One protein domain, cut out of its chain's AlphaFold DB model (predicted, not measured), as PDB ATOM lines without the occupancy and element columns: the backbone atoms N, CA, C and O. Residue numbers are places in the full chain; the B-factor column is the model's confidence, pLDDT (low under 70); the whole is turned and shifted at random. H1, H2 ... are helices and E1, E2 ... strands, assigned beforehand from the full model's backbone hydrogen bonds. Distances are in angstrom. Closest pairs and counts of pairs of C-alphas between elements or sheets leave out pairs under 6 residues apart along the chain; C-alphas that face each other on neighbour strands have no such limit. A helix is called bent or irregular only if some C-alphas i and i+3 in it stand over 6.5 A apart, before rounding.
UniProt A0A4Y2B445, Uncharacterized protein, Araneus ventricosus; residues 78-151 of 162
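What this domain is: This is residues 78 to 151 of the 162 residues of an uncharacterized protein of Araneus ventricosus (UniProt A0A4Y2B445). One long helix, H2, makes the length of a rod; shorter H1 folds back beside its first part, and past its other end the backbone turns back into a small strand hairpin, E1 and E2. The 74 printed residues, mostly helix, run H1, H2, E1, E2, with an antiparallel sheet E1 - E2. The whole is extended, radius of gyration of the C-alphas 22.0 A, spanning 68 by 24 by 9 A.

Where its parts are: Find C-alpha 78 at (0.626, -11.022, -55.087); from there H1, residues 78 to 91, runs 23.8 A. H2, residues 94 to 129, runs 53.3 A. E1, residues 139 to 143, spans 12.5 A; E2, residues 146 to 150, spans 12.3 A to C-alpha 150 at (-21.028, -15.052, -20.356).

How they stand to each other: H2 touches H1 with residues 97 to 104 alone, in a helical hairpin at a shallow tilt of 9 degrees, opposite ways; the closest C-alphas, Ala 89 and Val 97, are 6.5 A apart. H1 is only just irregular, C-alphas 88 and 91 being 6.6 A apart. Every O i to N i+4 pair is within hydrogen-bond range in H2, but 3 of 10 in H1, beside 6 of 11 O i to N i+3 pairs. The closest C-alphas of H2 and E1, Cys 128 and Cys 139, are 7.1 A apart. In hairpin E1 and E2, look at N 141 and O 148, 3.0 A.

The domain as a whole: The farthest C-alphas, Ser 91 and Glu 135, are 68.7 A apart. The printed part has no cut and no long link. Confidence is under 70 in 30 residues, among them 78 to 92 and 131 to 142.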
ATOM      1  N   PRO A  78       1.981 -10.795 -54.550       54.75
ATOM      2  CA  PRO A  78       0.626 -11.022 -55.087       54.75
ATOM      3  C   PRO A  78       0.393 -10.444 -56.493       54.75
ATOM      4  O   PRO A  78      -0.349 -11.020 -57.283       54.75
ATOM      5  N   ALA A  79       1.017  -9.307 -56.819       53.12
ATOM      6  CA  ALA A  79       0.733  -8.582 -58.063       53.12
ATOM      7  C   ALA A  79       1.327  -9.268 -59.306       53.12
ATOM      8  O   ALA A  79       0.683  -9.324 -60.352       53.12
ATOM      9  N   LEU A  80       2.523  -9.855 -59.182       55.59
ATOM     10  CA  LEU A  80       3.218 -10.515 -60.294       55.59
ATOM     11  C   LEU A  80       2.487 -11.768 -60.798       55.59
ATOM     12  O   LEU A  80       2.507 -12.040 -61.996       55.59
ATOM     13  N   ALA A  81       1.773 -12.483 -59.923       57.09
ATOM     14  CA  ALA A  81       1.011 -13.670 -60.313       57.09
ATOM     15  C   ALA A  81      -0.173 -13.342 -61.244       57.09
ATOM     16  O   ALA A  81      -0.495 -14.134 -62.125       57.09
ATOM     17  N   CYS A  82      -0.796 -12.167 -61.093       57.25
ATOM     18  CA  CYS A  82      -1.857 -11.723 -62.003       57.25
ATOM     19  C   CYS A  82      -1.288 -11.129 -63.301       57.25
ATOM     20  O   CYS A  82      -1.864 -11.325 -64.369       57.25
ATOM     21  N   PHE A  83      -0.143 -10.442 -63.231       56.12
ATOM     22  CA  PHE A  83       0.499  -9.853 -64.411       56.12
ATOM     23  C   PHE A  83       1.051 -10.901 -65.388       56.12
ATOM     24  O   PHE A  83       0.931 -10.704 -66.596       56.12
ATOM     25  N   ALA A  84       1.558 -12.040 -64.902       55.53
ATOM     26  CA  ALA A  84       2.065 -13.117 -65.761       55.53
ATOM     27  C   ALA A  84       0.994 -13.719 -66.698       55.53
ATOM     28  O   ALA A  84       1.314 -14.233 -67.766       55.53
ATOM     29  N   ILE A  85      -0.293 -13.610 -66.344       56.59
ATOM     30  CA  ILE A  85      -1.407 -14.079 -67.184       56.59
ATOM     31  C   ILE A  85      -1.620 -13.142 -68.388       56.59
ATOM     32  O   ILE A  85      -2.082 -13.584 -69.439       56.59
ATOM     33  N   ARG A  86      -1.242 -11.862 -68.272       53.12
ATOM     34  CA  ARG A  86      -1.459 -10.857 -69.322       53.12
ATOM     35  C   ARG A  86      -0.518 -11.038 -70.514       53.12
ATOM     36  O   ARG A  86      -0.960 -10.845 -71.639       53.12
ATOM     37  N   GLU A  87       0.731 -11.454 -70.295       55.34
ATOM     38  CA  GLU A  87       1.664 -11.737 -71.403       55.34
ATOM     39  C   GLU A  87       1.326 -13.041 -72.144       55.34
ATOM     40  O   GLU A  87       1.526 -13.133 -73.353       55.34
ATOM     41  N   TYR A  88       0.699 -14.011 -71.469       54.09
ATOM     42  CA  TYR A  88       0.209 -15.247 -72.097       54.09
ATOM     43  C   TYR A  88      -1.108 -15.080 -72.883       54.09
ATOM     44  O   TYR A  88      -1.512 -15.988 -73.611       54.09
ATOM     45  N   ALA A  89      -1.775 -13.925 -72.776       53.22
ATOM     46  CA  ALA A  89      -3.065 -13.654 -73.415       53.22
ATOM     47  C   ALA A  89      -2.978 -13.391 -74.930       53.22
ATOM     48  O   ALA A  89      -4.005 -13.335 -75.597       53.22
ATOM     49  N   MET A  90      -1.774 -13.268 -75.496       56.22
ATOM     50  CA  MET A  90      -1.577 -13.002 -76.929       56.22
ATOM     51  C   MET A  90      -1.816 -14.235 -77.829       56.22
ATOM     52  O   MET A  90      -1.552 -14.167 -79.025       56.22
ATOM     53  N   SER A  91      -2.300 -15.361 -77.283       60.88
ATOM     54  CA  SER A  91      -2.406 -16.647 -78.001       60.88
ATOM     55  C   SER A  91      -3.767 -17.367 -77.875       60.88
ATOM     56  O   SER A  91      -4.007 -18.344 -78.578       60.88
ATOM     57  N   TYR A  92      -4.697 -16.904 -77.026       56.81
ATOM     58  CA  TYR A  92      -5.979 -17.595 -76.783       56.81
ATOM     59  C   TYR A  92      -7.179 -16.640 -76.716       56.81
ATOM     60  O   TYR A  92      -7.012 -15.440 -76.522       56.81
ATOM     61  N   ASP A  93      -8.389 -17.199 -76.879       74.94
ATOM     62  CA  ASP A  93      -9.678 -16.494 -76.835       74.94
ATOM     63  C   ASP A  93      -9.761 -15.559 -75.616       74.94
ATOM     64  O   ASP A  93      -9.807 -15.988 -74.458       74.94
ATOM     65  N   LEU A  94      -9.753 -14.254 -75.903       73.69
ATOM     66  CA  LEU A  94      -9.647 -13.157 -74.941       73.69
ATOM     67  C   LEU A  94     -10.698 -13.258 -73.819       73.69
ATOM     68  O   LEU A  94     -10.457 -12.824 -72.692       73.69
ATOM     69  N   LYS A  95     -11.860 -13.860 -74.112       72.56
ATOM     70  CA  LYS A  95     -12.974 -14.003 -73.165       72.56
ATOM     71  C   LYS A  95     -12.655 -14.945 -72.001       72.56
ATOM     72  O   LYS A  95     -12.976 -14.616 -70.860       72.56
ATOM     73  N   GLU A  96     -11.989 -16.070 -72.257       71.94
ATOM     74  CA  GLU A  96     -11.586 -17.028 -71.211       71.94
ATOM     75  C   GLU A  96     -10.529 -16.419 -70.280       71.94
ATOM     76  O   GLU A  96     -10.576 -16.604 -69.061       71.94
ATOM     77  N   VAL A  97      -9.592 -15.648 -70.840       72.94
ATOM     78  CA  VAL A  97      -8.521 -15.002 -70.065       72.94
ATOM     79  C   VAL A  97      -9.085 -13.919 -69.147       72.94
ATOM     80  O   VAL A  97      -8.749 -13.891 -67.959       72.94
ATOM     81  N   ILE A  98      -9.980 -13.070 -69.662       72.69
ATOM     82  CA  ILE A  98     -10.645 -12.029 -68.866       72.69
ATOM     83  C   ILE A  98     -11.434 -12.675 -67.721       72.69
ATOM     84  O   ILE A  98     -11.193 -12.341 -66.559       72.69
ATOM     85  N   TYR A  99     -12.263 -13.682 -68.014       74.06
ATOM     86  CA  TYR A  99     -13.072 -14.365 -67.000       74.06
ATOM     87  C   TYR A  99     -12.223 -15.030 -65.900       74.06
ATOM     88  O   TYR A  99     -12.512 -14.911 -64.704       74.06
ATOM     89  N   ARG A 100     -11.121 -15.694 -66.273       72.44
ATOM     90  CA  ARG A 100     -10.200 -16.303 -65.296       72.44
ATOM     91  C   ARG A 100      -9.471 -15.262 -64.451       72.44
ATOM     92  O   ARG A 100      -9.266 -15.499 -63.257       72.44
ATOM     93  N   SER A 101      -9.097 -14.125 -65.039       76.12
ATOM     94  CA  SER A 101      -8.414 -13.049 -64.315       76.12
ATOM     95  C   SER A 101      -9.315 -12.420 -63.247       76.12
ATOM     96  O   SER A 101      -8.890 -12.302 -62.094       76.12
ATOM     97  N   GLU A 102     -10.583 -12.152 -63.575       79.62
ATOM     98  CA  GLU A 102     -11.576 -11.614 -62.637       79.62
ATOM     99  C   GLU A 102     -11.868 -12.599 -61.499       79.62
ATOM    100  O   GLU A 102     -11.910 -12.211 -60.328       79.62
ATOM    101  N   SER A 103     -11.975 -13.897 -61.806       81.62
ATOM    102  CA  SER A 103     -12.161 -14.930 -60.779       81.62
ATOM    103  C   SER A 103     -10.978 -14.995 -59.803       81.62
ATOM    104  O   SER A 103     -11.164 -15.179 -58.596       81.62
ATOM    105  N   CYS A 104      -9.750 -14.807 -60.298       81.75
ATOM    106  CA  CYS A 104      -8.553 -14.783 -59.461       81.75
ATOM    107  C   CYS A 104      -8.544 -13.563 -58.526       81.75
ATOM    108  O   CYS A 104      -8.304 -13.704 -57.322       81.75
ATOM    109  N   THR A 105      -8.895 -12.382 -59.049       85.31
ATOM    110  CA  THR A 105      -8.945 -11.153 -58.242       85.31
ATOM    111  C   THR A 105     -10.034 -11.235 -57.175       85.31
ATOM    112  O   THR A 105      -9.788 -10.890 -56.019       85.31
ATOM    113  N   GLN A 106     -11.210 -11.766 -57.522       88.31
ATOM    114  CA  GLN A 106     -12.300 -11.971 -56.567       88.31
ATOM    115  C   GLN A 106     -11.905 -12.933 -55.441       88.31
ATOM    116  O   GLN A 106     -12.129 -12.626 -54.271       88.31
ATOM    117  N   ARG A 107     -11.271 -14.075 -55.747       89.25
ATOM    118  CA  ARG A 107     -10.823 -15.021 -54.707       89.25
ATOM    119  C   ARG A 107      -9.807 -14.396 -53.757       89.25
ATOM    120  O   ARG A 107      -9.940 -14.560 -52.544       89.25
ATOM    121  N   LEU A 108      -8.827 -13.668 -54.291       89.88
ATOM    122  CA  LEU A 108      -7.832 -12.970 -53.475       89.88
ATOM    123  C   LEU A 108      -8.483 -11.900 -52.592       89.88
ATOM    124  O   LEU A 108      -8.153 -11.804 -51.408       89.88
ATOM    125  N   PHE A 109      -9.455 -11.159 -53.125       91.12
ATOM    126  CA  PHE A 109     -10.229 -10.188 -52.356       91.12
ATOM    127  C   PHE A 109     -10.992 -10.852 -51.201       91.12
ATOM    128  O   PHE A 109     -10.844 -10.440 -50.049       91.12
ATOM    129  N   PHE A 110     -11.738 -11.930 -51.460       91.25
ATOM    130  CA  PHE A 110     -12.455 -12.655 -50.404       91.25
ATOM    131  C   PHE A 110     -11.507 -13.242 -49.349       91.25
ATOM    132  O   PHE A 110     -11.791 -13.190 -48.147       91.25
ATOM    133  N   GLN A 111     -10.347 -13.752 -49.763       93.50
ATOM    134  CA  GLN A 111      -9.333 -14.246 -48.836       93.50
ATOM    135  C   GLN A 111      -8.758 -13.122 -47.958       93.50
ATOM    136  O   GLN A 111      -8.591 -13.315 -46.753       93.50
ATOM    137  N   ALA A 112      -8.502 -11.938 -48.516       91.75
ATOM    138  CA  ALA A 112      -8.050 -10.781 -47.745       91.75
ATOM    139  C   ALA A 112      -9.122 -10.308 -46.749       91.75
ATOM    140  O   ALA A 112      -8.831 -10.124 -45.565       91.75
ATOM    141  N   MET A 113     -10.374 -10.196 -47.198       91.19
ATOM    142  CA  MET A 113     -11.492  -9.763 -46.354       91.19
ATOM    143  C   MET A 113     -11.772 -10.740 -45.207       91.19
ATOM    144  O   MET A 113     -12.012 -10.315 -44.078       91.19
ATOM    145  N   SER A 114     -11.684 -12.051 -45.454       92.81
ATOM    146  CA  SER A 114     -11.851 -13.059 -44.397       92.81
ATOM    147  C   SER A 114     -10.768 -12.975 -43.314       92.81
ATOM    148  O   SER A 114     -11.094 -13.069 -42.129       92.81
ATOM    149  N   LYS A 115      -9.506 -12.719 -43.691       94.00
ATOM    150  CA  LYS A 115      -8.411 -12.489 -42.734       94.00
ATOM    151  C   LYS A 115      -8.618 -11.208 -41.933       94.00
ATOM    152  O   LYS A 115      -8.478 -11.227 -40.715       94.00
ATOM    153  N   LEU A 116      -9.016 -10.115 -42.584       93.88
ATOM    154  CA  LEU A 116      -9.319  -8.858 -41.893       93.88
ATOM    155  C   LEU A 116     -10.450  -9.039 -40.862       93.88
ATOM    156  O   LEU A 116     -10.345  -8.574 -39.728       93.88
ATOM    157  N   ALA A 117     -11.491  -9.796 -41.215       90.44
ATOM    158  CA  ALA A 117     -12.583 -10.131 -40.301       90.44
ATOM    159  C   ALA A 117     -12.155 -11.052 -39.138       90.44
ATOM    160  O   ALA A 117     -12.792 -11.059 -38.083       90.44
ATOM    161  N   GLN A 118     -11.110 -11.868 -39.305       90.00
ATOM    162  CA  GLN A 118     -10.507 -12.622 -38.198       90.00
ATOM    163  C   GLN A 118      -9.741 -11.691 -37.255       90.00
ATOM    164  O   GLN A 118     -10.004 -11.718 -36.056       90.00
ATOM    165  N   PHE A 119      -8.899 -10.805 -37.794       92.31
ATOM    166  CA  PHE A 119      -8.156  -9.832 -36.991       92.31
ATOM    167  C   PHE A 119      -9.066  -8.920 -36.168       92.31
ATOM    168  O   PHE A 119      -8.792  -8.675 -34.996       92.31
ATOM    169  N   GLN A 120     -10.177  -8.455 -36.744       89.06
ATOM    170  CA  GLN A 120     -11.123  -7.630 -35.996       89.06
ATOM    171  C   GLN A 120     -11.744  -8.404 -34.823       89.06
ATOM    172  O   GLN A 120     -11.813  -7.883 -33.715       89.06
ATOM    173  N   ARG A 121     -12.102  -9.680 -35.025       82.88
ATOM    174  CA  ARG A 121     -12.626 -10.538 -33.950       82.88
ATOM    175  C   ARG A 121     -11.605 -10.791 -32.844       82.88
ATOM    176  O   ARG A 121     -11.980 -10.818 -31.676       82.88
ATOM    177  N   GLU A 122     -10.334 -10.973 -33.191       89.94
ATOM    178  CA  GLU A 122      -9.259 -11.125 -32.203       89.94
ATOM    179  C   GLU A 122      -9.036  -9.838 -31.408       89.94
ATOM    180  O   GLU A 122      -8.900  -9.889 -30.185       89.94
ATOM    181  N   LYS A 123      -9.071  -8.679 -32.075       86.31
ATOM    182  CA  LYS A 123      -8.982  -7.373 -31.417       86.31
ATOM    183  C   LYS A 123     -10.138  -7.156 -30.440       86.31
ATOM    184  O   LYS A 123      -9.899  -6.756 -29.302       86.31
ATOM    185  N   ASP A 124     -11.362  -7.464 -30.857       77.25
ATOM    186  CA  ASP A 124     -12.547  -7.336 -30.006       77.25
ATOM    187  C   ASP A 124     -12.468  -8.303 -28.809       77.25
ATOM    188  O   ASP A 124     -12.766  -7.928 -27.676       77.25
ATOM    189  N   TYR A 125     -11.971  -9.527 -29.024       77.19
ATOM    190  CA  TYR A 125     -11.748 -10.498 -27.950       77.19
ATOM    191  C   TYR A 125     -10.692 -10.030 -26.938       77.19
ATOM    192  O   TYR A 125     -10.891 -10.148 -25.726       77.19
ATOM    193  N   LEU A 126      -9.576  -9.474 -27.416       79.94
ATOM    194  CA  LEU A 126      -8.517  -8.939 -26.559       79.94
ATOM    195  C   LEU A 126      -8.973  -7.690 -25.797       79.94
ATOM    196  O   LEU A 126      -8.636  -7.555 -24.622       79.94
ATOM    197  N   SER A 127      -9.798  -6.838 -26.414       77.06
ATOM    198  CA  SER A 127     -10.387  -5.668 -25.750       77.06
ATOM    199  C   SER A 127     -11.285  -6.045 -24.569       77.06
ATOM    200  O   SER A 127     -11.387  -5.268 -23.620       77.06
ATOM    201  N   CYS A 128     -11.934  -7.211 -24.606       71.50
ATOM    202  CA  CYS A 128     -12.700  -7.723 -23.469       71.50
ATOM    203  C   CYS A 128     -11.790  -8.295 -22.371       71.50
ATOM    204  O   CYS A 128     -12.131  -8.217 -21.195       71.50
ATOM    205  N   ARG A 129     -10.626  -8.850 -22.734       72.88
ATOM    206  CA  ARG A 129      -9.685  -9.466 -21.783       72.88
ATOM    207  C   ARG A 129      -8.837  -8.447 -21.019       72.88
ATOM    208  O   ARG A 129      -8.417  -8.736 -19.906       72.88
ATOM    209  N   SER A 130      -8.554  -7.284 -21.608       71.88
ATOM    210  CA  SER A 130      -7.674  -6.273 -21.005       71.88
ATOM    211  C   SER A 130      -8.373  -5.328 -20.026       71.88
ATOM    212  O   SER A 130      -7.717  -4.439 -19.484       71.88
ATOM    213  N   ARG A 131      -9.691  -5.457 -19.812       64.50
ATOM    214  CA  ARG A 131     -10.390  -4.630 -18.825       64.50
ATOM    215  C   ARG A 131     -10.094  -5.161 -17.417       64.50
ATOM    216  O   ARG A 131     -10.337  -6.343 -17.172       64.50
ATOM    217  N   PRO A 132      -9.543  -4.329 -16.515       54.78
ATOM    218  CA  PRO A 132      -9.317  -4.727 -15.134       54.78
ATOM    219  C   PRO A 132     -10.647  -5.115 -14.488       54.78
ATOM    220  O   PRO A 132     -11.693  -4.561 -14.816       54.78
ATOM    221  N   TYR A 133     -10.569  -6.110 -13.608       53.50
ATOM    222  CA  TYR A 133     -11.652  -6.880 -12.988       53.50
ATOM    223  C   TYR A 133     -12.464  -6.050 -11.976       53.50
ATOM    224  O   TYR A 133     -12.609  -6.419 -10.815       53.50
ATOM    225  N   VAL A 134     -12.925  -4.872 -12.386       51.00
ATOM    226  CA  VAL A 134     -13.618  -3.910 -11.535       51.00
ATOM    227  C   VAL A 134     -14.905  -3.540 -12.261       51.00
ATOM    228  O   VAL A 134     -14.879  -2.885 -13.295       51.00
ATOM    229  N   GLU A 135     -16.012  -4.036 -11.713       51.69
ATOM    230  CA  GLU A 135     -17.404  -3.856 -12.143       51.69
ATOM    231  C   GLU A 135     -17.905  -4.752 -13.291       51.69
ATOM    232  O   GLU A 135     -17.481  -4.719 -14.449       51.69
ATOM    233  N   SER A 136     -18.882  -5.576 -12.910       51.38
ATOM    234  CA  SER A 136     -19.574  -6.611 -13.668       51.38
ATOM    235  C   SER A 136     -20.216  -6.076 -14.951       51.38
ATOM    236  O   SER A 136     -21.406  -5.776 -14.997       51.38
ATOM    237  N   THR A 137     -19.444  -5.988 -16.030       52.91
ATOM    238  CA  THR A 137     -19.966  -5.692 -17.367       52.91
ATOM    239  C   THR A 137     -20.034  -6.979 -18.179       52.91
ATOM    240  O   THR A 137     -19.028  -7.613 -18.492       52.91
ATOM    241  N   ALA A 138     -21.258  -7.408 -18.484       57.66
ATOM    242  CA  ALA A 138     -21.512  -8.635 -19.222       57.66
ATOM    243  C   ALA A 138     -20.894  -8.558 -20.630       57.66
ATOM    244  O   ALA A 138     -21.247  -7.693 -21.431       57.66
ATOM    245  N   CYS A 139     -19.982  -9.478 -20.947       60.28
ATOM    246  CA  CYS A 139     -19.426  -9.612 -22.291       60.28
ATOM    247  C   CYS A 139     -20.235 -10.650 -23.077       60.28
ATOM    248  O   CYS A 139     -20.253 -11.839 -22.748       60.28
ATOM    249  N   ALA A 140     -20.913 -10.204 -24.135       60.06
ATOM    250  CA  ALA A 140     -21.599 -11.093 -25.064       60.06
ATOM    251  C   ALA A 140     -20.593 -11.668 -26.070       60.06
ATOM    252  O   ALA A 140     -19.966 -10.929 -26.830       60.06
ATOM    253  N   LYS A 141     -20.444 -12.995 -26.099       67.50
ATOM    254  CA  LYS A 141     -19.619 -13.695 -27.091       67.50
ATOM    255  C   LYS A 141     -20.533 -14.295 -28.155       67.50
ATOM    256  O   LYS A 141     -21.408 -15.098 -27.841       67.50
ATOM    257  N   LYS A 142     -20.332 -13.926 -29.421       57.53
ATOM    258  CA  LYS A 142     -21.021 -14.570 -30.547       57.53
ATOM    259  C   LYS A 142     -20.300 -15.872 -30.896       57.53
ATOM    260  O   LYS A 142     -19.148 -15.834 -31.326       57.53
ATOM    261  N   ASP A 143     -20.954 -17.010 -30.697       74.75
ATOM    262  CA  ASP A 143     -20.520 -18.294 -31.244       74.75
ATOM    263  C   ASP A 143     -21.308 -18.609 -32.531       74.75
ATOM    264  O   ASP A 143     -22.272 -17.925 -32.881       74.75
ATOM    265  N   GLY A 144     -20.884 -19.628 -33.286       72.88
ATOM    266  CA  GLY A 144     -21.554 -20.042 -34.529       72.88
ATOM    267  C   GLY A 144     -23.004 -20.521 -34.352       72.88
ATOM    268  O   GLY A 144     -23.618 -20.925 -35.334       72.88
ATOM    269  N   ARG A 145     -23.546 -20.502 -33.125       73.75
ATOM    270  CA  ARG A 145     -24.923 -20.874 -32.777       73.75
ATOM    271  C   ARG A 145     -25.733 -19.715 -32.176       73.75
ATOM    272  O   ARG A 145     -26.913 -19.909 -31.902       73.75
ATOM    273  N   GLY A 146     -25.151 -18.525 -31.999       73.38
ATOM    274  CA  GLY A 146     -25.841 -17.340 -31.480       73.38
ATOM    275  C   GLY A 146     -24.968 -16.478 -30.562       73.38
ATOM    276  O   GLY A 146     -23.759 -16.667 -30.454       73.38
ATOM    277  N   PHE A 147     -25.572 -15.493 -29.897       64.19
ATOM    278  CA  PHE A 147     -24.898 -14.740 -28.837       64.19
ATOM    279  C   PHE A 147     -25.080 -15.476 -27.510       64.19
ATOM    280  O   PHE A 147     -26.206 -15.634 -27.043       64.19
ATOM    281  N   ARG A 148     -23.981 -15.917 -26.892       68.12
ATOM    282  CA  ARG A 148     -23.991 -16.391 -25.506       68.12
ATOM    283  C   ARG A 148     -23.509 -15.270 -24.601       68.12
ATOM    284  O   ARG A 148     -22.401 -14.753 -24.761       68.12
ATOM    285  N   LEU A 149     -24.354 -14.902 -23.646       74.25
ATOM    286  CA  LEU A 149     -23.977 -14.012 -22.562       74.25
ATOM    287  C   LEU A 149     -23.141 -14.818 -21.563       74.25
ATOM    288  O   LEU A 149     -23.637 -15.783 -20.984       74.25
ATOM    289  N   LEU A 150     -21.869 -14.461 -21.393       64.69
ATOM    290  CA  LEU A 150     -21.028 -15.052 -20.356       64.69
ATOM    291  C   LEU A 150     -21.157 -14.183 -19.105       64.69
ATOM    292  O   LEU A 150     -20.633 -13.071 -19.054       64.69
ATOM    293  N   ILE A 151     -21.905 -14.683 -18.122       70.25
ATOM    294  CA  ILE A 151     -22.012 -14.074 -16.796       70.25
ATOM    295  C   ILE A 151     -20.979 -14.768 -15.912       70.25
ATOM    296  O   ILE A 151     -21.135 -15.941 -15.582       70.25
TER     297      ILE A 151